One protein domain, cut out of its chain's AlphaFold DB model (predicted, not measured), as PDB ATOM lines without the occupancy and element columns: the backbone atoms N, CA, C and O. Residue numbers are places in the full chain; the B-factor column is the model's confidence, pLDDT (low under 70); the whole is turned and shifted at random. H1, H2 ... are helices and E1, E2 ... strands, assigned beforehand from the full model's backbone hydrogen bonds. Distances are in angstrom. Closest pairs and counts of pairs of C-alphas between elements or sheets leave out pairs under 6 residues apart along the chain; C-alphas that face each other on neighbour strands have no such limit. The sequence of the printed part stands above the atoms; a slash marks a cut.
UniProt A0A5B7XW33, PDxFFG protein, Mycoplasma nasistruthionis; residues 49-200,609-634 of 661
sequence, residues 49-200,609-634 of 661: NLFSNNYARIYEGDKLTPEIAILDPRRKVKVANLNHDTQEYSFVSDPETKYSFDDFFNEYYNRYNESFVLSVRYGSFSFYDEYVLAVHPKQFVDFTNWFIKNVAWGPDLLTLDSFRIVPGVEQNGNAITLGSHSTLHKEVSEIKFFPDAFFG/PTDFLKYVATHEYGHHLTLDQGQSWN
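What this domain is: This is residues 49 to 200 and 609 to 634 of the 661 residues of the protein "PDxFFG protein" of Mycoplasma nasistruthionis (UniProt A0A5B7XW33). A long, strongly twisted sheet of nine strands makes a wall, and helices H2, H3 and H6 cover one face of it, giving two layers. A separate small hairpin, E8 and E9, lies near the short helix H5. The printed part has 178 residues, with six named helices and eleven named strands in the order H1 E1 E2 E3 E4 H2 E5 E6 H3 H4 E7 E8 E9 E10 E11 H5 H6; the class is mixed, helices and strands. The large sheet, E4 E3 E2 E1 E5 E6 E7 E11 E10, is mixed. The whole is compact, with a radius of gyration of the C-alphas of 16.8 A and spans of 56 by 46 by 29 A.

How they stand to each other: Start at the hairpin E5, residues 117 to 122, and E6, residues 125 to 129, where N 120 and O 127 are 2.9 A apart, within hydrogen-bond range; so are the N and O pairs below. Parallel to E6 is E7, residues 160 to 165 (N 128 to O 163, 2.8 A), and parallel to E7 is E11, residues 188 to 193 (N 164 to O 191, 2.8 A). Edge strand E10, residues 179 to 185, makes a hairpin with E11 (N 192 to O 180, 3.0 A). E5's other neighbour is the antiparallel E1, residues 67 to 71 (N 69 to O 119, 3.0 A). It begins a meander, each strand the antiparallel neighbour of the one before, with E2, residues 78 to 82, E3, residues 89 to 91, and E4, residues 94 to 99; look at N 79 to O 70, 2.8 A, N 90 to O 81, 3.0 A, and N 99 to O 89, 2.9 A. H3, residues 137 to 150, is over E5 and E6 at a height over the sheet of 9.9 A. H3 and H4, residues 155 to 158, stand between E6 and E7 in a strand-helix-strand unit, parallel neighbour strands joined through helices, with a left-handed crossover; H4 only grazes the sheet. H6, residues 610 to 632, on the same face as H3, is over E7, E11 and E10, slantwise at 36 degrees to E10 on the local plane. Its residues 610 to 614 alone touch H3, at a steep tilt of 50 degrees, the same way; the closest C-alphas, of Gln 139 and Thr 610, are 5.0 A apart. H2, residues 101 to 112, is over E3 and along it, at 13 degrees on the local plane. The hairpin E8, residues 170 to 172, and E9, residues 175 to 177, has N 177 to O 170 at 2.9 A, and E9 runs on into E10 at 64 degrees. H5, residues 195 to 199, is only just not on the sheet, with 4 pairs of C-alphas within 10 A; H1, residues 55 to 58, only grazes it. In H2, H3, H5 and H6 every O i to N i+4 pair is within hydrogen-bond range; H1 and H4 are too short for one.

Where its parts are: Find C-alpha 117 at (-7.133, 42.682, -21.106), where E5 begins its 16.3 A. E10 is 18.4 A long, H2 16.1 A and H3 19.7 A. H6 runs 32.1 A from C-alpha 610 at (-8.463, 26.986, -12.784) to C-alpha 632 at (5.551, 20.561, -40.902).

The domain as a whole: The two C-alphas farthest apart, of Glu 96 and Asn 634, are 56.4 A apart. Residues 201 to 608 are not printed, and C-alphas 200 and 609 are 15.6 A apart across the cut. Of the links printed whole, none is long. The mean pLDDT of the printed part is 75.8; look for values under 70 at residues 49 to 60, 62 to 63, 152 to 160, 169 to 189 and 622 to 634.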
ATOM      1  N   ASN A  49      16.518  40.917 -29.272       49.88
ATOM      2  CA  ASN A  49      16.480  40.570 -27.855       49.88
ATOM      3  C   ASN A  49      15.251  39.735 -27.443       49.88
ATOM      4  O   ASN A  49      15.323  39.056 -26.421       49.88
ATOM      5  N   LEU A  50      14.156  39.731 -28.212       43.97
ATOM      6  CA  LEU A  50      12.958  38.917 -27.942       43.97
ATOM      7  C   LEU A  50      13.163  37.431 -28.282       43.97
ATOM      8  O   LEU A  50      12.537  36.576 -27.666       43.97
ATOM      9  N   PHE A  51      14.102  37.111 -29.180       43.66
ATOM     10  CA  PHE A  51      14.504  35.730 -29.488       43.66
ATOM     11  C   PHE A  51      15.547  35.168 -28.504       43.66
ATOM     12  O   PHE A  51      15.854  33.975 -28.518       43.66
ATOM     13  N   SER A  52      16.099  36.010 -27.621       49.22
ATOM     14  CA  SER A  52      16.935  35.583 -26.496       49.22
ATOM     15  C   SER A  52      16.032  35.072 -25.370       49.22
ATOM     16  O   SER A  52      15.771  35.766 -24.384       49.22
ATOM     17  N   ASN A  53      15.565  33.834 -25.502       50.12
ATOM     18  CA  ASN A  53      14.723  33.183 -24.505       50.12
ATOM     19  C   ASN A  53      15.547  32.781 -23.264       50.12
ATOM     20  O   ASN A  53      15.993  31.644 -23.113       50.12
ATOM     21  N   ASN A  54      15.812  33.738 -22.370       56.78
ATOM     22  CA  ASN A  54      16.494  33.470 -21.105       56.78
ATOM     23  C   ASN A  54      15.477  33.100 -20.020       56.78
ATOM     24  O   ASN A  54      15.134  33.914 -19.160       56.78
ATOM     25  N   TYR A  55      15.034  31.844 -20.048       57.94
ATOM     26  CA  TYR A  55      14.120  31.278 -19.058       57.94
ATOM     27  C   TYR A  55      14.667  31.321 -17.622       57.94
ATOM     28  O   TYR A  55      13.888  31.218 -16.688       57.94
ATOM     29  N   ALA A  56      15.965  31.551 -17.391       58.03
ATOM     30  CA  ALA A  56      16.483  31.729 -16.032       58.03
ATOM     31  C   ALA A  56      16.049  33.063 -15.386       58.03
ATOM     32  O   ALA A  56      16.118  33.193 -14.171       58.03
ATOM     33  N   ARG A  57      15.593  34.055 -16.171       60.03
ATOM     34  CA  ARG A  57      15.126  35.361 -15.659       60.03
ATOM     35  C   ARG A  57      13.685  35.360 -15.148       60.03
ATOM     36  O   ARG A  57      13.316  36.290 -14.444       60.03
ATOM     37  N   ILE A  58      12.892  34.348 -15.500       64.50
ATOM     38  CA  ILE A  58      11.506  34.200 -15.025       64.50
ATOM     39  C   ILE A  58      11.414  33.379 -13.730       64.50
ATOM     40  O   ILE A  58      10.311  33.085 -13.279       64.50
ATOM     41  N   TYR A  59      12.556  32.983 -13.156       64.12
ATOM     42  CA  TYR A  59      12.643  32.249 -11.898       64.12
ATOM     43  C   TYR A  59      13.476  33.031 -10.877       64.12
ATOM     44  O   TYR A  59      14.640  33.349 -11.115       64.12
ATOM     45  N   GLU A  60      12.902  33.270  -9.701       67.75
ATOM     46  CA  GLU A  60      13.645  33.612  -8.486       67.75
ATOM     47  C   GLU A  60      13.656  32.373  -7.578       67.75
ATOM     48  O   GLU A  60      12.712  32.110  -6.827       67.75
ATOM     49  N   GLY A  61      14.700  31.544  -7.698       70.06
ATOM     50  CA  GLY A  61      14.724  30.206  -7.091       70.06
ATOM     51  C   GLY A  61      13.736  29.257  -7.785       70.06
ATOM     52  O   GLY A  61      13.744  29.161  -9.006       70.06
ATOM     53  N   ASP A  62      12.853  28.595  -7.026       65.50
ATOM     54  CA  ASP A  62      11.787  27.716  -7.562       65.50
ATOM     55  C   ASP A  62      10.468  28.468  -7.869       65.50
ATOM     56  O   ASP A  62       9.442  27.879  -8.258       65.50
ATOM     57  N   LYS A  63      10.445  29.790  -7.653       67.94
ATOM     58  CA  LYS A  63       9.255  30.626  -7.828       67.94
ATOM     59  C   LYS A  63       9.296  31.335  -9.178       67.94
ATOM     60  O   LYS A  63      10.257  32.028  -9.489       67.94
ATOM     61  N   LEU A  64       8.221  31.173  -9.950       75.44
ATOM     62  CA  LEU A  64       8.018  31.916 -11.189       75.44
ATOM     63  C   LEU A  64       7.712  33.386 -10.878       75.44
ATOM     64  O   LEU A  64       6.894  33.677 -10.001       75.44
ATOM     65  N   THR A  65       8.332  34.289 -11.628       77.56
ATOM     66  CA  THR A  65       8.133  35.741 -11.563       77.56
ATOM     67  C   THR A  65       7.583  36.256 -12.899       77.56
ATOM     68  O   THR A  65       8.317  36.848 -13.690       77.56
ATOM     69  N   PRO A  66       6.290  36.015 -13.201       82.62
ATOM     70  CA  PRO A  66       5.682  36.551 -14.411       82.62
ATOM     71  C   PRO A  66       5.623  38.075 -14.395       82.62
ATOM     72  O   PRO A  66       5.387  38.702 -13.358       82.62
ATOM     73  N   GLU A  67       5.713  38.666 -15.581       84.44
ATOM     74  CA  GLU A  67       5.315  40.052 -15.772       84.44
ATOM     75  C   GLU A  67       3.798  40.119 -15.938       84.44
ATOM     76  O   GLU A  67       3.245  39.629 -16.923       84.44
ATOM     77  N   ILE A  68       3.129  40.735 -14.965       87.81
ATOM     78  CA  ILE A  68       1.678  40.897 -14.973       87.81
ATOM     79  C   ILE A  68       1.323  42.350 -15.301       87.81
ATOM     80  O   ILE A  68       1.844  43.303 -14.701       87.81
ATOM     81  N   ALA A  69       0.431  42.530 -16.268       88.88
ATOM     82  CA  ALA A  69       0.000  43.840 -16.729       88.88
ATOM     83  C   ALA A  69      -1.472  43.835 -17.131       88.88
ATOM     84  O   ALA A  69      -1.951  42.900 -17.765       88.88
ATOM     85  N   ILE A  70      -2.167  44.926 -16.820       91.31
ATOM     86  CA  ILE A  70      -3.457  45.230 -17.434       91.31
ATOM     87  C   ILE A  70      -3.188  46.199 -18.573       91.31
ATOM     88  O   ILE A  70      -2.561  47.248 -18.370       91.31
ATOM     89  N   LEU A  71      -3.611  45.808 -19.769       90.94
ATOM     90  CA  LEU A  71      -3.333  46.525 -21.004       90.94
ATOM     91  C   LEU A  71      -4.518  47.394 -21.417       90.94
ATOM     92  O   LEU A  71      -5.647  47.149 -20.999       90.94
ATOM     93  N   ASP A  72      -4.242  48.402 -22.243       85.75
ATOM     94  CA  ASP A  72      -5.264  49.170 -22.951       85.75
ATOM     95  C   ASP A  72      -6.036  48.281 -23.953       85.75
ATOM     96  O   ASP A  72      -5.561  47.197 -24.308       85.75
ATOM     97  N   PRO A  73      -7.185  48.734 -24.492       80.88
ATOM     98  CA  PRO A  73      -7.981  47.927 -25.423       80.88
ATOM     99  C   PRO A  73      -7.214  47.466 -26.673       80.88
ATOM    100  O   PRO A  73      -7.492  46.414 -27.244       80.88
ATOM    101  N   ARG A  74      -6.189  48.225 -27.091       80.69
ATOM    102  CA  ARG A  74      -5.333  47.878 -28.238       80.69
ATOM    103  C   ARG A  74      -4.193  46.922 -27.881       80.69
ATOM    104  O   ARG A  74      -3.443  46.549 -28.782       80.69
ATOM    105  N   ARG A  75      -4.054  46.541 -26.607       81.94
ATOM    106  CA  ARG A  75      -3.024  45.642 -26.057       81.94
ATOM    107  C   ARG A  75      -1.590  46.126 -26.277       81.94
ATOM    108  O   ARG A  75      -0.672  45.321 -26.397       81.94
ATOM    109  N   LYS A  76      -1.385  47.438 -26.368       80.75
ATOM    110  CA  LYS A  76      -0.077  48.051 -26.654       80.75
ATOM    111  C   LYS A  76       0.573  48.654 -25.424       80.75
ATOM    112  O   LYS A  76       1.797  48.718 -25.358       80.75
ATOM    113  N   VAL A  77      -0.225  49.143 -24.483       86.06
ATOM    114  CA  VAL A  77       0.262  49.942 -23.359       86.06
ATOM    115  C   VAL A  77      -0.259  49.361 -22.058       86.06
ATOM    116  O   VAL A  77      -1.450  49.107 -21.911       86.06
ATOM    117  N   LYS A  78       0.638  49.191 -21.085       91.12
ATOM    118  CA  LYS A  78       0.258  48.880 -19.708       91.12
ATOM    119  C   LYS A  78      -0.408  50.100 -19.076       91.12
ATOM    120  O   LYS A  78       0.213  51.155 -18.967       91.12
ATOM    121  N   VAL A  79      -1.644  49.933 -18.621       91.56
ATOM    122  CA  VAL A  79      -2.455  51.010 -18.030       91.56
ATOM    123  C   VAL A  79      -2.761  50.791 -16.555       91.56
ATOM    124  O   VAL A  79      -3.068  51.759 -15.858       91.56
ATOM    125  N   ALA A  80      -2.624  49.562 -16.045       90.69
ATOM    126  CA  ALA A  80      -2.810  49.281 -14.625       90.69
ATOM    127  C   ALA A  80      -1.902  48.162 -14.091       90.69
ATOM    128  O   ALA A  80      -1.336  47.353 -14.837       90.69
ATOM    129  N   ASN A  81      -1.751  48.161 -12.770       86.88
ATOM    130  CA  ASN A  81      -1.036  47.182 -11.965       86.88
ATOM    131  C   ASN A  81      -2.029  46.357 -11.142       86.88
ATOM    132  O   ASN A  81      -3.071  46.873 -10.733       86.88
ATOM    133  N   LEU A  82      -1.645  45.120 -10.831       87.88
ATOM    134  CA  LEU A  82      -2.349  44.262  -9.884       87.88
ATOM    135  C   LEU A  82      -1.358  43.656  -8.881       87.88
ATOM    136  O   LEU A  82      -0.194  43.431  -9.220       87.88
ATOM    137  N   ASN A  83      -1.796  43.461  -7.639       82.88
ATOM    138  CA  ASN A  83      -0.954  42.907  -6.574       82.88
ATOM    139  C   ASN A  83      -0.752  41.384  -6.722       82.88
ATOM    140  O   ASN A  83      -1.502  40.713  -7.416       82.88
ATOM    141  N   HIS A  84       0.246  40.795  -6.058       70.25
ATOM    142  CA  HIS A  84       0.551  39.363  -6.232       70.25
ATOM    143  C   HIS A  84      -0.623  38.415  -5.933       70.25
ATOM    144  O   HIS A  84      -0.709  37.356  -6.551       70.25
ATOM    145  N   ASP A  85      -1.531  38.805  -5.037       75.62
ATOM    146  CA  ASP A  85      -2.706  38.010  -4.672       75.62
ATOM    147  C   ASP A  85      -3.916  38.256  -5.586       75.62
ATOM    148  O   ASP A  85      -4.956  37.617  -5.413       75.62
ATOM    149  N   THR A  86      -3.788  39.130  -6.594       81.75
ATOM    150  CA  THR A  86      -4.809  39.479  -7.605       81.75
ATOM    151  C   THR A  86      -6.105  40.067  -7.025       81.75
ATOM    152  O   THR A  86      -7.177  39.973  -7.627       81.75
ATOM    153  N   GLN A  87      -6.023  40.669  -5.838       84.75
ATOM    154  CA  GLN A  87      -7.170  41.245  -5.127       84.75
ATOM    155  C   GLN A  87      -7.239  42.768  -5.216       84.75
ATOM    156  O   GLN A  87      -8.325  43.328  -5.092       84.75
ATOM    157  N   GLU A  88      -6.107  43.432  -5.454       89.31
ATOM    158  CA  GLU A  88      -6.031  44.892  -5.516       89.31
ATOM    159  C   GLU A  88      -5.488  45.353  -6.861       89.31
ATOM    160  O   GLU A  88      -4.470  44.849  -7.354       89.31
ATOM    161  N   TYR A  89      -6.148  46.365  -7.411       92.81
ATOM    162  CA  TYR A  89      -5.874  46.930  -8.724       92.81
ATOM    163  C   TYR A  89      -5.589  48.426  -8.590       92.81
ATOM    164  O   TYR A  89      -6.152  49.095  -7.727       92.81
ATOM    165  N   SER A  90      -4.702  48.970  -9.421       91.50
ATOM    166  CA  SER A  90      -4.389  50.410  -9.427       91.50
ATOM    167  C   SER A  90      -3.940  50.865 -10.808       91.50
ATOM    168  O   SER A  90      -3.175  50.164 -11.473       91.50
ATOM    169  N   PHE A  91      -4.391  52.035 -11.258       92.56
ATOM    170  CA  PHE A  91      -3.953  52.582 -12.543       92.56
ATOM    171  C   PHE A  91      -2.489  53.028 -12.465       92.56
ATOM    172  O   PHE A  91      -2.030  53.524 -11.443       92.56
ATOM    173  N   VAL A  92      -1.736  52.911 -13.561       90.94
ATOM    174  CA  VAL A  92      -0.337  53.386 -13.602       90.94
ATOM    175  C   VAL A  92      -0.260  54.900 -13.385       90.94
ATOM    176  O   VAL A  92       0.698  55.391 -12.799       90.94
ATOM    177  N   SER A  93      -1.283  55.637 -13.828       89.38
ATOM    178  CA  SER A  93      -1.393  57.081 -13.610       89.38
ATOM    179  C   SER A  93      -1.722  57.464 -12.167       89.38
ATOM    180  O   SER A  93      -1.535  58.620 -11.806       89.38
ATOM    181  N   ASP A  94      -2.251  56.527 -11.375       89.25
ATOM    182  CA  ASP A  94      -2.634  56.740  -9.979       89.25
ATOM    183  C   ASP A  94      -2.421  55.454  -9.150       89.25
ATOM    184  O   ASP A  94      -3.359  54.681  -8.931       89.25
ATOM    185  N   PRO A  95      -1.168  55.175  -8.743       87.94
ATOM    186  CA  PRO A  95      -0.817  53.936  -8.052       87.94
ATOM    187  C   PRO A  95      -1.319  53.853  -6.605       87.94
ATOM    188  O   PRO A  95      -1.385  52.748  -6.060       87.94
ATOM    189  N   GLU A  96      -1.621  54.991  -5.976       88.81
ATOM    190  CA  GLU A  96      -2.021  55.069  -4.565       88.81
ATOM    191  C   GLU A  96      -3.477  54.637  -4.368       88.81
ATOM    192  O   GLU A  96      -3.806  53.986  -3.376       88.81
ATOM    193  N   THR A  97      -4.345  54.919  -5.342       90.81
ATOM    194  CA  THR A  97      -5.740  54.476  -5.300       90.81
ATOM    195  C   THR A  97      -5.835  52.984  -5.620       90.81
ATOM    196  O   THR A  97      -5.547  52.539  -6.736       90.81
ATOM    197  N   LYS A  98      -6.240  52.197  -4.617       92.31
ATOM    198  CA  LYS A  98      -6.491  50.758  -4.736       92.31
ATOM    199  C   LYS A  98      -7.975  50.496  -4.931       92.31
ATOM    200  O   LYS A  98      -8.807  51.043  -4.214       92.31
ATOM    201  N   TYR A  99      -8.277  49.625  -5.877       91.62
ATOM    202  CA  TYR A  99      -9.626  49.217  -6.233       91.62
ATOM    203  C   TYR A  99      -9.798  47.715  -6.002       91.62
ATOM    204  O   TYR A  99      -8.847  46.946  -6.188       91.62
ATOM    205  N   SER A 100     -11.017  47.304  -5.648       91.69
ATOM    206  CA  SER A 100     -11.451  45.911  -5.786       91.69
ATOM    207  C   SER A 100     -11.583  45.539  -7.272       91.69
ATOM    208  O   SER A 100     -11.497  46.409  -8.139       91.69
ATOM    209  N   PHE A 101     -11.792  44.257  -7.593       89.81
ATOM    210  CA  PHE A 101     -11.993  43.833  -8.986       89.81
ATOM    211  C   PHE A 101     -13.186  44.543  -9.643       89.81
ATOM    212  O   PHE A 101     -13.031  45.098 -10.729       89.81
ATOM    213  N   ASP A 102     -14.347  44.559  -8.980       87.38
ATOM    214  CA  ASP A 102     -15.573  45.134  -9.542       87.38
ATOM    215  C   ASP A 102     -15.444  46.657  -9.714       87.38
ATOM    216  O   ASP A 102     -15.765  47.195 -10.776       87.38
ATOM    217  N   ASP A 103     -14.888  47.350  -8.713       90.56
ATOM    218  CA  ASP A 103     -14.660  48.800  -8.787       90.56
ATOM    219  C   ASP A 103     -13.664  49.150  -9.897       90.56
ATOM    220  O   ASP A 103     -13.882  50.077 -10.679       90.56
ATOM    221  N   PHE A 104     -12.577  48.381 -10.003       92.31
ATOM    222  CA  PHE A 104     -11.565  48.586 -11.030       92.31
ATOM    223  C   PHE A 104     -12.120  48.344 -12.430       92.31
ATOM    224  O   PHE A 104     -11.860  49.134 -13.338       92.31
ATOM    225  N   PHE A 105     -12.878  47.258 -12.615       91.00
ATOM    226  CA  PHE A 105     -13.490  46.929 -13.895       91.00
ATOM    227  C   PHE A 105     -14.410  48.065 -14.354       91.00
ATOM    228  O   PHE A 105     -14.305  48.512 -15.497       91.00
ATOM    229  N   ASN A 106     -15.259  48.576 -13.458       89.31
ATOM    230  CA  ASN A 106     -16.167  49.683 -13.755       89.31
ATOM    231  C   ASN A 106     -15.409  50.965 -14.125       89.31
ATOM    232  O   ASN A 106     -15.710  51.588 -15.144       89.31
ATOM    233  N   GLU A 107     -14.382  51.336 -13.359       90.56
ATOM    234  CA  GLU A 107     -13.543  52.503 -13.659       90.56
ATOM    235  C   GLU A 107     -12.782  52.364 -14.981       90.56
ATOM    236  O   GLU A 107     -12.675  53.323 -15.750       90.56
ATOM    237  N   TYR A 108     -12.265  51.173 -15.284       91.38
ATOM    238  CA  TYR A 108     -11.620  50.900 -16.563       91.38
ATOM    239  C   TYR A 108     -12.624  51.039 -17.712       91.38
ATOM    240  O   TYR A 108     -12.352  51.747 -18.685       91.38
ATOM    241  N   TYR A 109     -13.794  50.412 -17.590       88.81
ATOM    242  CA  TYR A 109     -14.829  50.454 -18.618       88.81
ATOM    243  C   TYR A 109     -15.313  51.888 -18.864       88.81
ATOM    244  O   TYR A 109     -15.436  52.302 -20.011       88.81
ATOM    245  N   ASN A 110     -15.468  52.701 -17.819       87.19
ATOM    246  CA  ASN A 110     -15.821  54.117 -17.957       87.19
ATOM    247  C   ASN A 110     -14.782  54.924 -18.757       87.19
ATOM    248  O   ASN A 110     -15.140  55.883 -19.440       87.19
ATOM    249  N   ARG A 111     -13.497  54.554 -18.690       88.56
ATOM    250  CA  ARG A 111     -12.412  55.239 -19.419       88.56
ATOM    251  C   ARG A 111     -12.276  54.776 -20.865       88.56
ATOM    252  O   ARG A 111     -11.929  55.585 -21.723       88.56
ATOM    253  N   TYR A 112     -12.493  53.488 -21.120       86.62
ATOM    254  CA  TYR A 112     -12.129  52.846 -22.386       86.62
ATOM    255  C   TYR A 112     -13.312  52.280 -23.183       86.62
ATOM    256  O   TYR A 112     -13.131  51.943 -24.348       86.62
ATOM    257  N   ASN A 113     -14.502  52.206 -22.583       84.31
ATOM    258  CA  ASN A 113     -15.730  51.619 -23.130       84.31
ATOM    259  C   ASN A 113     -15.599  50.148 -23.573       84.31
ATOM    260  O   ASN A 113     -16.339  49.683 -24.437       84.31
ATOM    261  N   GLU A 114     -14.640  49.420 -22.996       82.94
ATOM    262  CA  GLU A 114     -14.351  48.015 -23.294       82.94
ATOM    263  C   GLU A 114     -13.861  47.291 -22.029       82.94
ATOM    264  O   GLU A 114     -13.388  47.925 -21.081       82.94
ATOM    265  N   SER A 115     -13.973  45.958 -22.008       85.94
ATOM    266  CA  SER A 115     -13.352  45.130 -20.965       85.94
ATOM    267  C   SER A 115     -11.831  45.270 -21.016       85.94
ATOM    268  O   SER A 115     -11.248  45.410 -22.093       85.94
ATOM    269  N   PHE A 116     -11.167  45.204 -19.862       89.69
ATOM    270  CA  PHE A 116      -9.708  45.197 -19.840       89.69
ATOM    271  C   PHE A 116      -9.142  43.845 -20.271       89.69
ATOM    272  O   PHE A 116      -9.798  42.810 -20.145       89.69
ATOM    273  N   VAL A 117      -7.898  43.877 -20.752       91.44
ATOM    274  CA  VAL A 117      -7.133  42.682 -21.106       91.44
ATOM    275  C   VAL A 117      -6.063  42.455 -20.051       91.44
ATOM    276  O   VAL A 117      -5.193  43.307 -19.841       91.44
ATOM    277  N   LEU A 118      -6.120  41.305 -19.388       92.81
ATOM    278  CA  LEU A 118      -5.087  40.873 -18.457       92.81
ATOM    279  C   LEU A 118      -4.003  40.114 -19.220       92.81
ATOM    280  O   LEU A 118      -4.282  39.121 -19.882       92.81
ATOM    281  N   SER A 119      -2.761  40.569 -19.109       92.19
ATOM    282  CA  SER A 119      -1.595  39.922 -19.697       92.19
ATOM    283  C   SER A 119      -0.693  39.342 -18.613       92.19
ATOM    284  O   SER A 119      -0.368  40.020 -17.633       92.19
ATOM    285  N   VAL A 120      -0.281  38.090 -18.807       89.56
ATOM    286  CA  VAL A 120       0.722  37.407 -17.984       89.56
ATOM    287  C   VAL A 120       1.819  36.890 -18.906       89.56
ATOM    288  O   VAL A 120       1.593  35.974 -19.697       89.56
ATOM    289  N   ARG A 121       3.011  37.481 -18.819       86.50
ATOM    290  CA  ARG A 121       4.138  37.175 -19.707       86.50
ATOM    291  C   ARG A 121       5.244  36.409 -18.985       86.50
ATOM    292  O   ARG A 121       5.689  36.811 -17.908       86.50
ATOM    293  N   TYR A 122       5.723  35.348 -19.630       80.75
ATOM    294  CA  TYR A 122       6.868  34.537 -19.215       80.75
ATOM    295  C   TYR A 122       7.896  34.508 -20.354       80.75
ATOM    296  O   TYR A 122       7.788  33.713 -21.284       80.75
ATOM    297  N   GLY A 123       8.905  35.381 -20.297       75.56
ATOM    298  CA  GLY A 123       9.909  35.469 -21.363       75.56
ATOM    299  C   GLY A 123       9.289  35.947 -22.680       75.56
ATOM    300  O   GLY A 123       8.678  37.017 -22.702       75.56
ATOM    301  N   SER A 124       9.446  35.172 -23.759       70.81
ATOM    302  CA  SER A 124       8.840  35.474 -25.066       70.81
ATOM    303  C   SER A 124       7.347  35.138 -25.148       70.81
ATOM    304  O   SER A 124       6.662  35.670 -26.011       70.81
ATOM    305  N   PHE A 125       6.824  34.299 -24.250       77.62
ATOM    306  CA  PHE A 125       5.454  33.796 -24.332       77.62
ATOM    307  C   PHE A 125       4.480  34.610 -23.475       77.62
ATOM    308  O   PHE A 125       4.750  34.894 -22.301       77.62
ATOM    309  N   SER A 126       3.329  34.973 -24.046       86.25
ATOM    310  CA  SER A 126       2.317  35.798 -23.373       86.25
ATOM    311  C   SER A 126       0.952  35.120 -23.310       86.25
ATOM    312  O   SER A 126       0.383  34.723 -24.323       86.25
ATOM    313  N   PHE A 127       0.371  35.063 -22.119       89.19
ATOM    314  CA  PHE A 127      -1.036  34.727 -21.945       89.19
ATOM    315  C   PHE A 127      -1.866  36.007 -21.903       89.19
ATOM    316  O   PHE A 127      -1.484  36.960 -21.217       89.19
ATOM    317  N   TYR A 128      -3.013  36.014 -22.577       91.44
ATOM    318  CA  TYR A 128      -3.993  37.092 -22.484       91.44
ATOM    319  C   TYR A 128      -5.363  36.562 -22.075       91.44
ATOM    320  O   TYR A 128      -5.858  35.581 -22.626       91.44
ATOM    321  N   ASP A 129      -5.986  37.249 -21.133       92.62
ATOM    322  CA  ASP A 129      -7.375  37.048 -20.761       92.62
ATOM    323  C   ASP A 129      -8.178  38.284 -21.160       92.62
ATOM    324  O   ASP A 129      -8.007  39.374 -20.608       92.62
ATOM    325  N   GLU A 130      -9.017  38.105 -22.176       91.31
ATOM    326  CA  GLU A 130      -9.958  39.104 -22.687       91.31
ATOM    327  C   GLU A 130     -11.371  38.859 -22.147       91.31
ATOM    328  O   GLU A 130     -12.300  39.582 -22.508       91.31
ATOM    329  N   TYR A 131     -11.552  37.852 -21.285       90.50
ATOM    330  CA  TYR A 131     -12.837  37.461 -20.723       90.50
ATOM    331  C   TYR A 131     -12.808  37.418 -19.190       90.50
ATOM    332  O   TYR A 131     -13.351  36.511 -18.557       90.50
ATOM    333  N   VAL A 132     -12.238  38.470 -18.601       90.88
ATOM    334  CA  VAL A 132     -11.916  38.599 -17.167       90.88
ATOM    335  C   VAL A 132     -13.110  38.458 -16.208       90.88
ATOM    336  O   VAL A 132     -12.941  38.278 -15.006       90.88
ATOM    337  N   LEU A 133     -14.335  38.561 -16.729       89.44
ATOM    338  CA  LEU A 133     -15.586  38.387 -15.982       89.44
ATOM    339  C   LEU A 133     -16.032  36.925 -15.899       89.44
ATOM    340  O   LEU A 133     -16.695  36.530 -14.944       89.44
ATOM    341  N   ALA A 134     -15.695  36.122 -16.910       88.81
ATOM    342  CA  ALA A 134     -15.904  34.681 -16.878       88.81
ATOM    343  C   ALA A 134     -14.695  33.973 -16.261       88.81
ATOM    344  O   ALA A 134     -14.865  32.983 -15.550       88.81
ATOM    345  N   VAL A 135     -13.485  34.478 -16.500       91.12
ATOM    346  CA  VAL A 135     -12.235  33.972 -15.933       91.12
ATOM    347  C   VAL A 135     -11.624  35.060 -15.063       91.12
ATOM    348  O   VAL A 135     -10.980  35.969 -15.552       91.12
ATOM    349  N   HIS A 136     -11.823  34.998 -13.751       90.81
ATOM    350  CA  HIS A 136     -11.275  36.048 -12.895       90.81
ATOM    351  C   HIS A 136      -9.729  36.028 -12.872       90.81
ATOM    352  O   HIS A 136      -9.118  34.953 -12.966       90.81
ATOM    353  N   PRO A 137      -9.076  37.191 -12.657       91.69
ATOM    354  CA  PRO A 137      -7.616  37.328 -12.686       91.69
ATOM    355  C   PRO A 137      -6.852  36.323 -11.824       91.69
ATOM    356  O   PRO A 137      -5.803  35.830 -12.239       91.69
ATOM    357  N   LYS A 138      -7.390  35.965 -10.651       90.50
ATOM    358  CA  LYS A 138      -6.788  34.954  -9.778       90.50
ATOM    359  C   LYS A 138      -6.680  33.600 -10.471       90.50
ATOM    360  O   LYS A 138      -5.603  33.012 -10.534       90.50
ATOM    361  N   GLN A 139      -7.804  33.112 -10.990       91.12
ATOM    362  CA  GLN A 139      -7.914  31.821 -11.657       91.12
ATOM    363  C   GLN A 139      -7.000  31.782 -12.875       91.12
ATOM    364  O   GLN A 139      -6.342  30.763 -13.088       91.12
ATOM    365  N   PHE A 140      -6.932  32.887 -13.625       92.19
ATOM    366  CA  PHE A 140      -6.060  33.027 -14.782       92.19
ATOM    367  C   PHE A 140      -4.579  32.964 -14.400       92.19
ATOM    368  O   PHE A 140      -3.845  32.133 -14.929       92.19
ATOM    369  N   VAL A 141      -4.126  33.769 -13.433       90.50
ATOM    370  CA  VAL A 141      -2.723  33.772 -12.982       90.50
ATOM    371  C   VAL A 141      -2.320  32.407 -12.415       90.50
ATOM    372  O   VAL A 141      -1.261  31.887 -12.776       90.50
ATOM    373  N   ASP A 142      -3.170  31.783 -11.597       90.50
ATOM    374  CA  ASP A 142      -2.936  30.437 -11.053       90.50
ATOM    375  C   ASP A 142      -2.835  29.387 -12.181       90.50
ATOM    376  O   ASP A 142      -1.983  28.494 -12.137       90.50
ATOM    377  N   PHE A 143      -3.653  29.526 -13.229       91.06
ATOM    378  CA  PHE A 143      -3.609  28.684 -14.425       91.06
ATOM    379  C   PHE A 143      -2.294  28.856 -15.188       91.06
ATOM    380  O   PHE A 143      -1.620  27.861 -15.451       91.06
ATOM    381  N   THR A 144      -1.898  30.089 -15.512       89.69
ATOM    382  CA  THR A 144      -0.682  30.336 -16.303       89.69
ATOM    383  C   THR A 144       0.575  29.834 -15.585       89.69
ATOM    384  O   THR A 144       1.419  29.186 -16.200       89.69
ATOM    385  N   ASN A 145       0.658  30.035 -14.263       87.94
ATOM    386  CA  ASN A 145       1.744  29.513 -13.432       87.94
ATOM    387  C   ASN A 145       1.802  27.984 -13.479       87.94
ATOM    388  O   ASN A 145       2.883  27.399 -13.578       87.94
ATOM    389  N   TRP A 146       0.644  27.320 -13.393       88.94
ATOM    390  CA  TRP A 146       0.575  25.869 -13.521       88.94
ATOM    391  C   TRP A 146       0.994  25.412 -14.919       88.94
ATOM    392  O   TRP A 146       1.777  24.469 -15.014       88.94
ATOM    393  N   PHE A 147       0.527  26.085 -15.973       85.62
ATOM    394  CA  PHE A 147       0.788  25.711 -17.363       85.62
ATOM    395  C   PHE A 147       2.289  25.723 -17.661       85.62
ATOM    396  O   PHE A 147       2.833  24.708 -18.085       85.62
ATOM    397  N   ILE A 148       2.983  26.812 -17.304       83.50
ATOM    398  CA  ILE A 148       4.447  26.932 -17.433       83.50
ATOM    399  C   ILE A 148       5.202  25.835 -16.680       83.50
ATOM    400  O   ILE A 148       6.185  25.311 -17.202       83.50
ATOM    401  N   LYS A 149       4.746  25.463 -15.479       82.50
ATOM    402  CA  LYS A 149       5.439  24.479 -14.632       82.50
ATOM    403  C   LYS A 149       5.180  23.022 -15.006       82.50
ATOM    404  O   LYS A 149       6.039  22.188 -14.739       82.50
ATOM    405  N   ASN A 150       3.993  22.693 -15.515       82.06
ATOM    406  CA  ASN A 150       3.509  21.307 -15.550       82.06
ATOM    407  C   ASN A 150       3.252  20.768 -16.956       82.06
ATOM    408  O   ASN A 150       3.202  19.551 -17.124       82.06
ATOM    409  N   VAL A 151       3.068  21.631 -17.955       77.06
ATOM    410  CA  VAL A 151       2.879  21.177 -19.334       77.06
ATOM    411  C   VAL A 151       4.243  20.883 -19.948       77.06
ATOM    412  O   VAL A 151       5.185  21.660 -19.813       77.06
ATOM    413  N   ALA A 152       4.362  19.719 -20.589       65.94
ATOM    414  CA  ALA A 152       5.593  19.319 -21.252       65.94
ATOM    415  C   ALA A 152       5.800  20.160 -22.518       65.94
ATOM    416  O   ALA A 152       4.994  20.127 -23.451       65.94
ATOM    417  N   TRP A 153       6.900  20.903 -22.544       66.75
ATOM    418  CA  TRP A 153       7.246  21.793 -23.643       66.75
ATOM    419  C   TRP A 153       8.062  21.059 -24.711       66.75
ATOM    420  O   TRP A 153       9.069  20.420 -24.401       66.75
ATOM    421  N   GLY A 154       7.617  21.148 -25.967       58.00
ATOM    422  CA  GLY A 154       8.399  20.745 -27.136       58.00
ATOM    423  C   GLY A 154       9.255  21.907 -27.669       58.00
ATOM    424  O   GLY A 154       9.152  23.026 -27.163       58.00
ATOM    425  N   PRO A 155      10.083  21.681 -28.707       51.62
ATOM    426  CA  PRO A 155      10.845  22.745 -29.377       51.62
ATOM    427  C   PRO A 155       9.961  23.853 -29.991       51.62
ATOM    428  O   PRO A 155      10.447  24.961 -30.210       51.62
ATOM    429  N   ASP A 156       8.663  23.591 -30.174       51.09
ATOM    430  CA  ASP A 156       7.656  24.515 -30.721       51.09
ATOM    431  C   ASP A 156       7.314  25.700 -29.789       51.09
ATOM    432  O   ASP A 156       6.684  26.668 -30.212       51.09
ATOM    433  N   LEU A 157       7.789  25.703 -28.532       53.19
ATOM    434  CA  LEU A 157       7.722  26.884 -27.651       53.19
ATOM    435  C   LEU A 157       8.487  28.092 -28.228       53.19
ATOM    436  O   LEU A 157       8.284  29.225 -27.801       53.19
ATOM    437  N   LEU A 158       9.392  27.855 -29.183       53.19
ATOM    438  CA  LEU A 158      10.123  28.911 -29.883       53.19
ATOM    439  C   LEU A 158       9.267  29.675 -30.903       53.19
ATOM    440  O   LEU A 158       9.649  30.788 -31.252       53.19
ATOM    441  N   THR A 159       8.160  29.098 -31.380       56.47
ATOM    442  CA  THR A 159       7.274  29.700 -32.395       56.47
ATOM    443  C   THR A 159       5.895  30.072 -31.847       56.47
ATOM    444  O   THR A 159       5.175  30.834 -32.488       56.47
ATOM    445  N   LEU A 160       5.525  29.564 -30.665       65.25
ATOM    446  CA  LEU A 160       4.287  29.918 -29.973       65.25
ATOM    447  C   LEU A 160       4.439  31.243 -29.215       65.25
ATOM    448  O   LEU A 160       5.144  31.325 -28.210       65.25
ATOM    449  N   ASP A 161       3.712  32.262 -29.665       72.44
ATOM    450  CA  ASP A 161       3.815  33.633 -29.155       72.44
ATOM    451  C   ASP A 161       2.780  33.919 -28.060       72.44
ATOM    452  O   ASP A 161       3.067  34.605 -27.070       72.44
ATOM    453  N   SER A 162       1.554  33.390 -28.207       80.06
ATOM    454  CA  SER A 162       0.510  33.646 -27.213       80.06
ATOM    455  C   SER A 162      -0.617  32.622 -27.094       80.06
ATOM    456  O   SER A 162      -0.988  31.931 -28.044       80.06
ATOM    457  N   PHE A 163      -1.195  32.577 -25.891       83.69
ATOM    458  CA  PHE A 163      -2.452  31.898 -25.580       83.69
ATOM    459  C   PHE A 163      -3.481  32.930 -25.127       83.69
ATOM    460  O   PHE A 163      -3.202  33.733 -24.235       83.69
ATOM    461  N   ARG A 164      -4.677  32.915 -25.715       87.31
ATOM    462  CA  ARG A 164      -5.706  33.930 -25.472       87.31
ATOM    463  C   ARG A 164      -7.033  33.303 -25.088       87.31
ATOM    464  O   ARG A 164      -7.521  32.420 -25.783       87.31
ATOM    465  N   ILE A 165      -7.640  33.815 -24.025       86.31
ATOM    466  CA  ILE A 165      -9.030  33.534 -23.659       86.31
ATOM    467  C   ILE A 165      -9.891  34.666 -24.205       86.31
ATOM    468  O   ILE A 165      -9.666  35.824 -23.860       86.31
ATOM    469  N   VAL A 166     -10.861  34.339 -25.059       85.88
ATOM    470  CA  VAL A 166     -11.675  35.317 -25.794       85.88
ATOM    471  C   VAL A 166     -13.166  35.079 -25.512       85.88
ATOM    472  O   VAL A 166     -13.597  33.925 -25.508       85.88
ATOM    473  N   PRO A 167     -13.974  36.131 -25.271       83.12
ATOM    474  CA  PRO A 167     -15.417  35.985 -25.094       83.12
ATOM    475  C   PRO A 167     -16.134  35.599 -26.393       83.12
ATOM    476  O   PRO A 167     -15.694  35.932 -27.495       83.12
ATOM    477  N   GLY A 168     -17.297  34.959 -26.264       77.56
ATOM    478  CA  GLY A 168     -18.143  34.578 -27.388       77.56
ATOM    479  C   GLY A 168     -17.706  33.293 -28.088       77.56
ATOM    480  O   GLY A 168     -16.951  32.481 -27.561       77.56
ATOM    481  N   VAL A 169     -18.245  33.088 -29.289       69.50
ATOM    482  CA  VAL A 169     -18.027  31.884 -30.096       69.50
ATOM    483  C   VAL A 169     -17.767  32.262 -31.548       69.50
ATOM    484  O   VAL A 169     -18.437  33.141 -32.090       69.50
ATOM    485  N   GLU A 170     -16.849  31.562 -32.209       68.56
ATOM    486  CA  GLU A 170     -16.730  31.614 -33.666       68.56
ATOM    487  C   GLU A 170     -17.690  30.582 -34.277       68.56
ATOM    488  O   GLU A 170     -17.656  29.400 -33.932       68.56
ATOM    489  N   GLN A 171     -18.585  31.032 -35.164       59.09
ATOM    490  CA  GLN A 171     -19.573  30.173 -35.824       59.09
ATOM    491  C   GLN A 171     -19.424  30.212 -37.341       59.09
ATOM    492  O   GLN A 171     -19.453  31.282 -37.943       59.09
ATOM    493  N   ASN A 172     -19.372  29.031 -37.958       56.12
ATOM    494  CA  ASN A 172     -19.466  28.845 -39.404       56.12
ATOM    495  C   ASN A 172     -20.677  27.957 -39.713       56.12
ATOM    496  O   ASN A 172     -20.606  26.726 -39.682       56.12
ATOM    497  N   GLY A 173     -21.826  28.584 -39.974       56.41
ATOM    498  CA  GLY A 173     -23.101  27.871 -40.089       56.41
ATOM    499  C   GLY A 173     -23.519  27.256 -38.747       56.41
ATOM    500  O   GLY A 173     -23.658  27.972 -37.763       56.41
ATOM    501  N   ASN A 174     -23.706  25.932 -38.703       50.62
ATOM    502  CA  ASN A 174     -24.065  25.206 -37.473       50.62
ATOM    503  C   ASN A 174     -22.849  24.752 -36.644       50.62
ATOM    504  O   ASN A 174     -23.034  24.200 -35.560       50.62
ATOM    505  N   ALA A 175     -21.625  24.924 -37.151       48.03
ATOM    506  CA  ALA A 175     -20.411  24.525 -36.449       48.03
ATOM    507  C   ALA A 175     -19.919  25.659 -35.542       48.03
ATOM    508  O   ALA A 175     -19.816  26.805 -35.986       48.03
ATOM    509  N   ILE A 176     -19.613  25.322 -34.288       55.59
ATOM    510  CA  ILE A 176     -18.971  26.211 -33.315       55.59
ATOM    511  C   ILE A 176     -17.499  25.809 -33.216       55.59
ATOM    512  O   ILE A 176     -17.195  24.638 -32.987       55.59
ATOM    513  N   THR A 177     -16.596  26.770 -33.379       58.12
ATOM    514  CA  THR A 177     -15.157  26.573 -33.189       58.12
ATOM    515  C   THR A 177     -14.825  26.670 -31.698       58.12
ATOM    516  O   THR A 177     -15.112  27.684 -31.064       58.12
ATOM    517  N   LEU A 178     -14.238  25.607 -31.137       54.00
ATOM    518  CA  LEU A 178     -13.870  25.517 -29.713       54.00
ATOM    519  C   LEU A 178     -12.554  26.250 -29.402       54.00
ATOM    520  O   LEU A 178     -12.425  26.908 -28.368       54.00
ATOM    521  N   GLY A 179     -11.619  26.187 -30.345       54.59
ATOM    522  CA  GLY A 179     -10.354  26.903 -30.339       54.59
ATOM    523  C   GLY A 179      -9.868  27.100 -31.771       54.59
ATOM    524  O   GLY A 179     -10.225  26.325 -32.664       54.59
ATOM    525  N   SER A 180      -9.118  28.173 -32.018       55.69
ATOM    526  CA  SER A 180      -8.523  28.427 -33.332       55.69
ATOM    527  C   SER A 180      -7.017  28.627 -33.235       55.69
ATOM    528  O   SER A 180      -6.506  29.290 -32.328       55.69
ATOM    529  N   HIS A 181      -6.319  28.025 -34.197       57.81
ATOM    530  CA  HIS A 181      -4.890  28.185 -34.416       57.81
ATOM    531  C   HIS A 181      -4.705  29.081 -35.635       57.81
ATOM    532  O   HIS A 181      -5.260  28.806 -36.703       57.81
ATOM    533  N   SER A 182      -3.959  30.170 -35.483       48.88
ATOM    534  CA  SER A 182      -3.576  31.018 -36.610       48.88
ATOM    535  C   SER A 182      -2.061  31.057 -36.714       48.88
ATOM    536  O   SER A 182      -1.381  31.468 -35.780       48.88
ATOM    537  N   THR A 183      -1.554  30.626 -37.864       49.84
ATOM    538  CA  THR A 183      -0.150  30.726 -38.270       49.84
ATOM    539  C   THR A 183      -0.075  31.644 -39.490       49.84
ATOM    540  O   THR A 183       0.225  31.217 -40.602       49.84
ATOM    541  N   LEU A 184      -0.429  32.927 -39.319       39.97
ATOM    542  CA  LEU A 184      -0.364  33.895 -40.427       39.97
ATOM    543  C   LEU A 184       1.087  34.060 -40.934       39.97
ATOM    544  O   LEU A 184       1.315  34.251 -42.126       39.97
ATOM    545  N   HIS A 185       2.062  33.897 -40.032       40.81
ATOM    546  CA  HIS A 185       3.487  33.763 -40.323       40.81
ATOM    547  C   HIS A 185       4.034  32.557 -39.541       40.81
ATOM    548  O   HIS A 185       3.738  32.420 -38.362       40.81
ATOM    549  N   LYS A 186       4.836  31.683 -40.169       46.06
ATOM    550  CA  LYS A 186       5.356  30.432 -39.557       46.06
ATOM    551  C   LYS A 186       6.190  30.633 -38.278       46.06
ATOM    552  O   LYS A 186       6.481  29.667 -37.587       46.06
ATOM    553  N   GLU A 187       6.584  31.874 -37.999       45.38
ATOM    554  CA  GLU A 187       7.381  32.282 -36.838       45.38
ATOM    555  C   GLU A 187       6.523  32.722 -35.638       45.38
ATOM    556  O   GLU A 187       7.069  32.907 -34.557       45.38
ATOM    557  N   VAL A 188       5.204  32.893 -35.821       52.69
ATOM    558  CA  VAL A 188       4.267  33.397 -34.805       52.69
ATOM    559  C   VAL A 188       2.996  32.551 -34.835       52.69
ATOM    560  O   VAL A 188       2.173  32.683 -35.746       52.69
ATOM    561  N   SER A 189       2.827  31.685 -33.837       65.12
ATOM    562  CA  SER A 189       1.598  30.923 -33.631       65.12
ATOM    563  C   SER A 189       0.823  31.407 -32.405       65.12
ATOM    564  O   SER A 189       1.377  31.839 -31.387       65.12
ATOM    565  N   GLU A 190      -0.502  31.377 -32.530       72.44
ATOM    566  CA  GLU A 190      -1.444  31.841 -31.517       72.44
ATOM    567  C   GLU A 190      -2.498  30.764 -31.251       72.44
ATOM    568  O   GLU A 190      -3.093  30.224 -32.188       72.44
ATOM    569  N   ILE A 191      -2.756  30.488 -29.969       74.25
ATOM    570  CA  ILE A 191      -3.863  29.637 -29.522       74.25
ATOM    571  C   ILE A 191      -4.963  30.536 -28.965       74.25
ATOM    572  O   ILE A 191      -4.766  31.208 -27.949       74.25
ATOM    573  N   LYS A 192      -6.137  30.530 -29.599       80.75
ATOM    574  CA  LYS A 192      -7.343  31.175 -29.065       80.75
ATOM    575  C   LYS A 192      -8.275  30.130 -28.487       80.75
ATOM    576  O   LYS A 192      -8.654  29.195 -29.188       80.75
ATOM    577  N   PHE A 193      -8.690  30.334 -27.246       80.44
ATOM    578  CA  PHE A 193      -9.718  29.550 -26.586       80.44
ATOM    579  C   PHE A 193     -10.975  30.394 -26.359       80.44
ATOM    580  O   PHE A 193     -10.895  31.518 -25.857       80.44
ATOM    581  N   PHE A 194     -12.133  29.823 -26.693       82.00
ATOM    582  CA  PHE A 194     -13.447  30.445 -26.544       82.00
ATOM    583  C   PHE A 194     -14.245  29.711 -25.456       82.00
ATOM    584  O   PHE A 194     -14.893  28.703 -25.752       82.00
ATOM    585  N   PRO A 195     -14.251  30.169 -24.188       82.31
ATOM    586  CA  PRO A 195     -14.938  29.444 -23.121       82.31
ATOM    587  C   PRO A 195     -16.434  29.239 -23.374       82.31
ATOM    588  O   PRO A 195     -16.980  28.180 -23.064       82.31
ATOM    589  N   ASP A 196     -17.087  30.215 -24.003       80.44
ATOM    590  CA  ASP A 196     -18.506  30.142 -24.352       80.44
ATOM    591  C   ASP A 196     -18.810  29.063 -25.403       80.44
ATOM    592  O   ASP A 196     -19.958  28.639 -25.533       80.44
ATOM    593  N   ALA A 197     -17.811  28.590 -26.155       74.75
ATOM    594  CA  ALA A 197     -17.980  27.486 -27.096       74.75
ATOM    595  C   ALA A 197     -18.111  26.143 -26.365       74.75
ATOM    596  O   ALA A 197     -18.801  25.246 -26.841       74.75
ATOM    597  N   PHE A 198     -17.481  26.031 -25.192       75.38
ATOM    598  CA  PHE A 198     -17.511  24.832 -24.362       75.38
ATOM    599  C   PHE A 198     -18.686  24.835 -23.380       75.38
ATOM    600  O   PHE A 198     -19.432  23.863 -23.298       75.38
ATOM    601  N   PHE A 199     -18.860  25.928 -22.633       76.06
ATOM    602  CA  PHE A 199     -19.940  26.056 -21.647       76.06
ATOM    603  C   PHE A 199     -21.284  26.414 -22.280       76.06
ATOM    604  O   PHE A 199     -22.325  26.244 -21.655       76.06
ATOM    605  N   GLY A 200     -21.265  26.898 -23.519       78.12
ATOM    606  CA  GLY A 200     -22.429  27.431 -24.196       78.12
ATOM    607  C   GLY A 200     -22.570  28.941 -24.010       78.12
ATOM    608  O   GLY A 200     -22.083  29.559 -23.061       78.12
ATOM    609  N   PRO A 609     -13.308  27.688 -13.241       88.38
ATOM    610  CA  PRO A 609     -12.267  27.279 -12.307       88.38
ATOM    611  C   PRO A 609     -10.930  27.018 -13.009       88.38
ATOM    612  O   PRO A 609     -10.883  26.540 -14.144       88.38
ATOM    613  N   THR A 610      -9.827  27.232 -12.288       89.06
ATOM    614  CA  THR A 610      -8.463  26.986 -12.784       89.06
ATOM    615  C   THR A 610      -8.295  25.567 -13.325       89.06
ATOM    616  O   THR A 610      -7.713  25.397 -14.388       89.06
ATOM    617  N   ASP A 611      -8.827  24.545 -12.648       86.94
ATOM    618  CA  ASP A 611      -8.672  23.147 -13.079       86.94
ATOM    619  C   ASP A 611      -9.302  22.862 -14.444       86.94
ATOM    620  O   ASP A 611      -8.770  22.066 -15.219       86.94
ATOM    621  N   PHE A 612     -10.381  23.566 -14.783       86.12
ATOM    622  CA  PHE A 612     -10.960  23.484 -16.116       86.12
ATOM    623  C   PHE A 612     -10.030  24.101 -17.170       86.12
ATOM    624  O   PHE A 612      -9.785  23.488 -18.209       86.12
ATOM    625  N   LEU A 613      -9.448  25.272 -16.882       86.81
ATOM    626  CA  LEU A 613      -8.470  25.911 -17.771       86.81
ATOM    627  C   LEU A 613      -7.250  25.012 -18.007       86.81
ATOM    628  O   LEU A 613      -6.789  24.898 -19.140       86.81
ATOM    629  N   LYS A 614      -6.763  24.318 -16.967       87.25
ATOM    630  CA  LYS A 614      -5.665  23.339 -17.078       87.25
ATOM    631  C   LYS A 614      -5.996  22.230 -18.077       87.25
ATOM    632  O   LYS A 614      -5.177  21.917 -18.940       87.25
ATOM    633  N   TYR A 615      -7.191  21.648 -17.961       82.75
ATOM    634  CA  TYR A 615      -7.658  20.583 -18.849       82.75
ATOM    635  C   TYR A 615      -7.722  21.049 -20.305       82.75
ATOM    636  O   TYR A 615      -7.088  20.448 -21.173       82.75
ATOM    637  N   VAL A 616      -8.435  22.147 -20.564       78.19
ATOM    638  CA  VAL A 616      -8.637  22.659 -21.923       78.19
ATOM    639  C   VAL A 616      -7.328  23.102 -22.549       78.19
ATOM    640  O   VAL A 616      -7.033  22.711 -23.671       78.19
ATOM    641  N   ALA A 617      -6.515  23.884 -21.843       76.06
ATOM    642  CA  ALA A 617      -5.279  24.388 -22.422       76.06
ATOM    643  C   ALA A 617      -4.325  23.243 -22.795       76.06
ATOM    644  O   ALA A 617      -3.665  23.315 -23.824       76.06
ATOM    645  N   THR A 618      -4.293  22.162 -22.006       77.19
ATOM    646  CA  THR A 618      -3.521  20.953 -22.348       77.19
ATOM    647  C   THR A 618      -4.081  20.268 -23.597       77.19
ATOM    648  O   THR A 618      -3.317  19.790 -24.433       77.19
ATOM    649  N   HIS A 619      -5.409  20.231 -23.744       76.44
ATOM    650  CA  HIS A 619      -6.083  19.669 -24.913       76.44
ATOM    651  C   HIS A 619      -5.809  20.479 -26.190       76.44
ATOM    652  O   HIS A 619      -5.347  19.912 -27.179       76.44
ATOM    653  N   GLU A 620      -6.018  21.797 -26.154       71.12
ATOM    654  CA  GLU A 620      -5.786  22.707 -27.287       71.12
ATOM    655  C   GLU A 620      -4.303  22.776 -27.673       71.12
ATOM    656  O   GLU A 620      -3.961  22.774 -28.853       71.12
ATOM    657  N   TYR A 621      -3.394  22.761 -26.694       72.19
ATOM    658  CA  TYR A 621      -1.960  22.653 -26.967       72.19
ATOM    659  C   TYR A 621      -1.594  21.297 -27.594       72.19
ATOM    660  O   TYR A 621      -0.742  21.236 -28.476       72.19
ATOM    661  N   GLY A 622      -2.267  20.209 -27.208       69.75
ATOM    662  CA  GLY A 622      -2.121  18.906 -27.865       69.75
ATOM    663  C   GLY A 622      -2.568  18.916 -29.332       69.75
ATOM    664  O   GLY A 622      -1.883  18.347 -30.188       69.75
ATOM    665  N   HIS A 623      -3.676  19.597 -29.651       69.75
ATOM    666  CA  HIS A 623      -4.093  19.830 -31.041       69.75
ATOM    667  C   HIS A 623      -3.071  20.663 -31.801       69.75
ATOM    668  O   HIS A 623      -2.679  20.264 -32.892       69.75
ATOM    669  N   HIS A 624      -2.571  21.750 -31.207       66.81
ATOM    670  CA  HIS A 624      -1.511  22.564 -31.805       66.81
ATOM    671  C   HIS A 624      -0.286  21.707 -32.152       66.81
ATOM    672  O   HIS A 624       0.163  21.695 -33.293       66.81
ATOM    673  N   LEU A 625       0.211  20.922 -31.191       63.56
ATOM    674  CA  LEU A 625       1.385  20.069 -31.369       63.56
ATOM    675  C   LEU A 625       1.181  19.020 -32.471       63.56
ATOM    676  O   LEU A 625       2.076  18.789 -33.275       63.56
ATOM    677  N   THR A 626       0.007  18.393 -32.549       60.72
ATOM    678  CA  THR A 626      -0.265  17.357 -33.560       60.72
ATOM    679  C   THR A 626      -0.574  17.922 -34.949       60.72
ATOM    680  O   THR A 626      -0.175  17.318 -35.947       60.72
ATOM    681  N   LEU A 627      -1.243  19.074 -35.044       59.78
ATOM    682  CA  LEU A 627      -1.527  19.750 -36.313       59.78
ATOM    683  C   LEU A 627      -0.259  20.354 -36.923       59.78
ATOM    684  O   LEU A 627      -0.017  20.156 -38.116       59.78
ATOM    685  N   ASP A 628       0.585  20.990 -36.110       55.53
ATOM    686  CA  ASP A 628       1.869  21.527 -36.564       55.53
ATOM    687  C   ASP A 628       2.848  20.408 -36.926       55.53
ATOM    688  O   ASP A 628       3.483  20.478 -37.978       55.53
ATOM    689  N   GLN A 629       2.929  19.320 -36.148       51.50
ATOM    690  CA  GLN A 629       3.738  18.146 -36.520       51.50
ATOM    691  C   GLN A 629       3.228  17.472 -37.802       51.50
ATOM    692  O   GLN A 629       4.024  17.045 -38.639       51.50
ATOM    693  N   GLY A 630       1.907  17.411 -38.002       46.31
ATOM    694  CA  GLY A 630       1.298  16.836 -39.201       46.31
ATOM    695  C   GLY A 630       1.521  17.662 -40.473       46.31
ATOM    696  O   GLY A 630       1.673  17.086 -41.553       46.31
ATOM    697  N   GLN A 631       1.560  18.994 -40.361       47.12
ATOM    698  CA  GLN A 631       1.777  19.902 -41.495       47.12
ATOM    699  C   GLN A 631       3.260  20.196 -41.774       47.12
ATOM    700  O   GLN A 631       3.622  20.396 -42.932       47.12
ATOM    701  N   SER A 632       4.131  20.192 -40.759       46.34
ATOM    702  CA  SER A 632       5.551  20.561 -40.902       46.34
ATOM    703  C   SER A 632       6.476  19.420 -41.345       46.34
ATOM    704  O   SER A 632       7.487  19.687 -41.989       46.34
ATOM    705  N   TRP A 633       6.157  18.150 -41.060       42.59
ATOM    706  CA  TRP A 633       7.042  17.018 -41.404       42.59
ATOM    707  C   TRP A 633       6.855  16.468 -42.824       42.59
ATOM    708  O   TRP A 633       7.757  15.824 -43.355       42.59
ATOM    709  N   ASN A 634       5.708  16.721 -43.457       38.34
ATOM    710  CA  ASN A 634       5.387  16.163 -44.777       38.34
ATOM    711  C   ASN A 634       5.833  17.030 -45.963       38.34
ATOM    712  O   ASN A 634       5.658  16.614 -47.108       38.34
TER     713      ASN A 634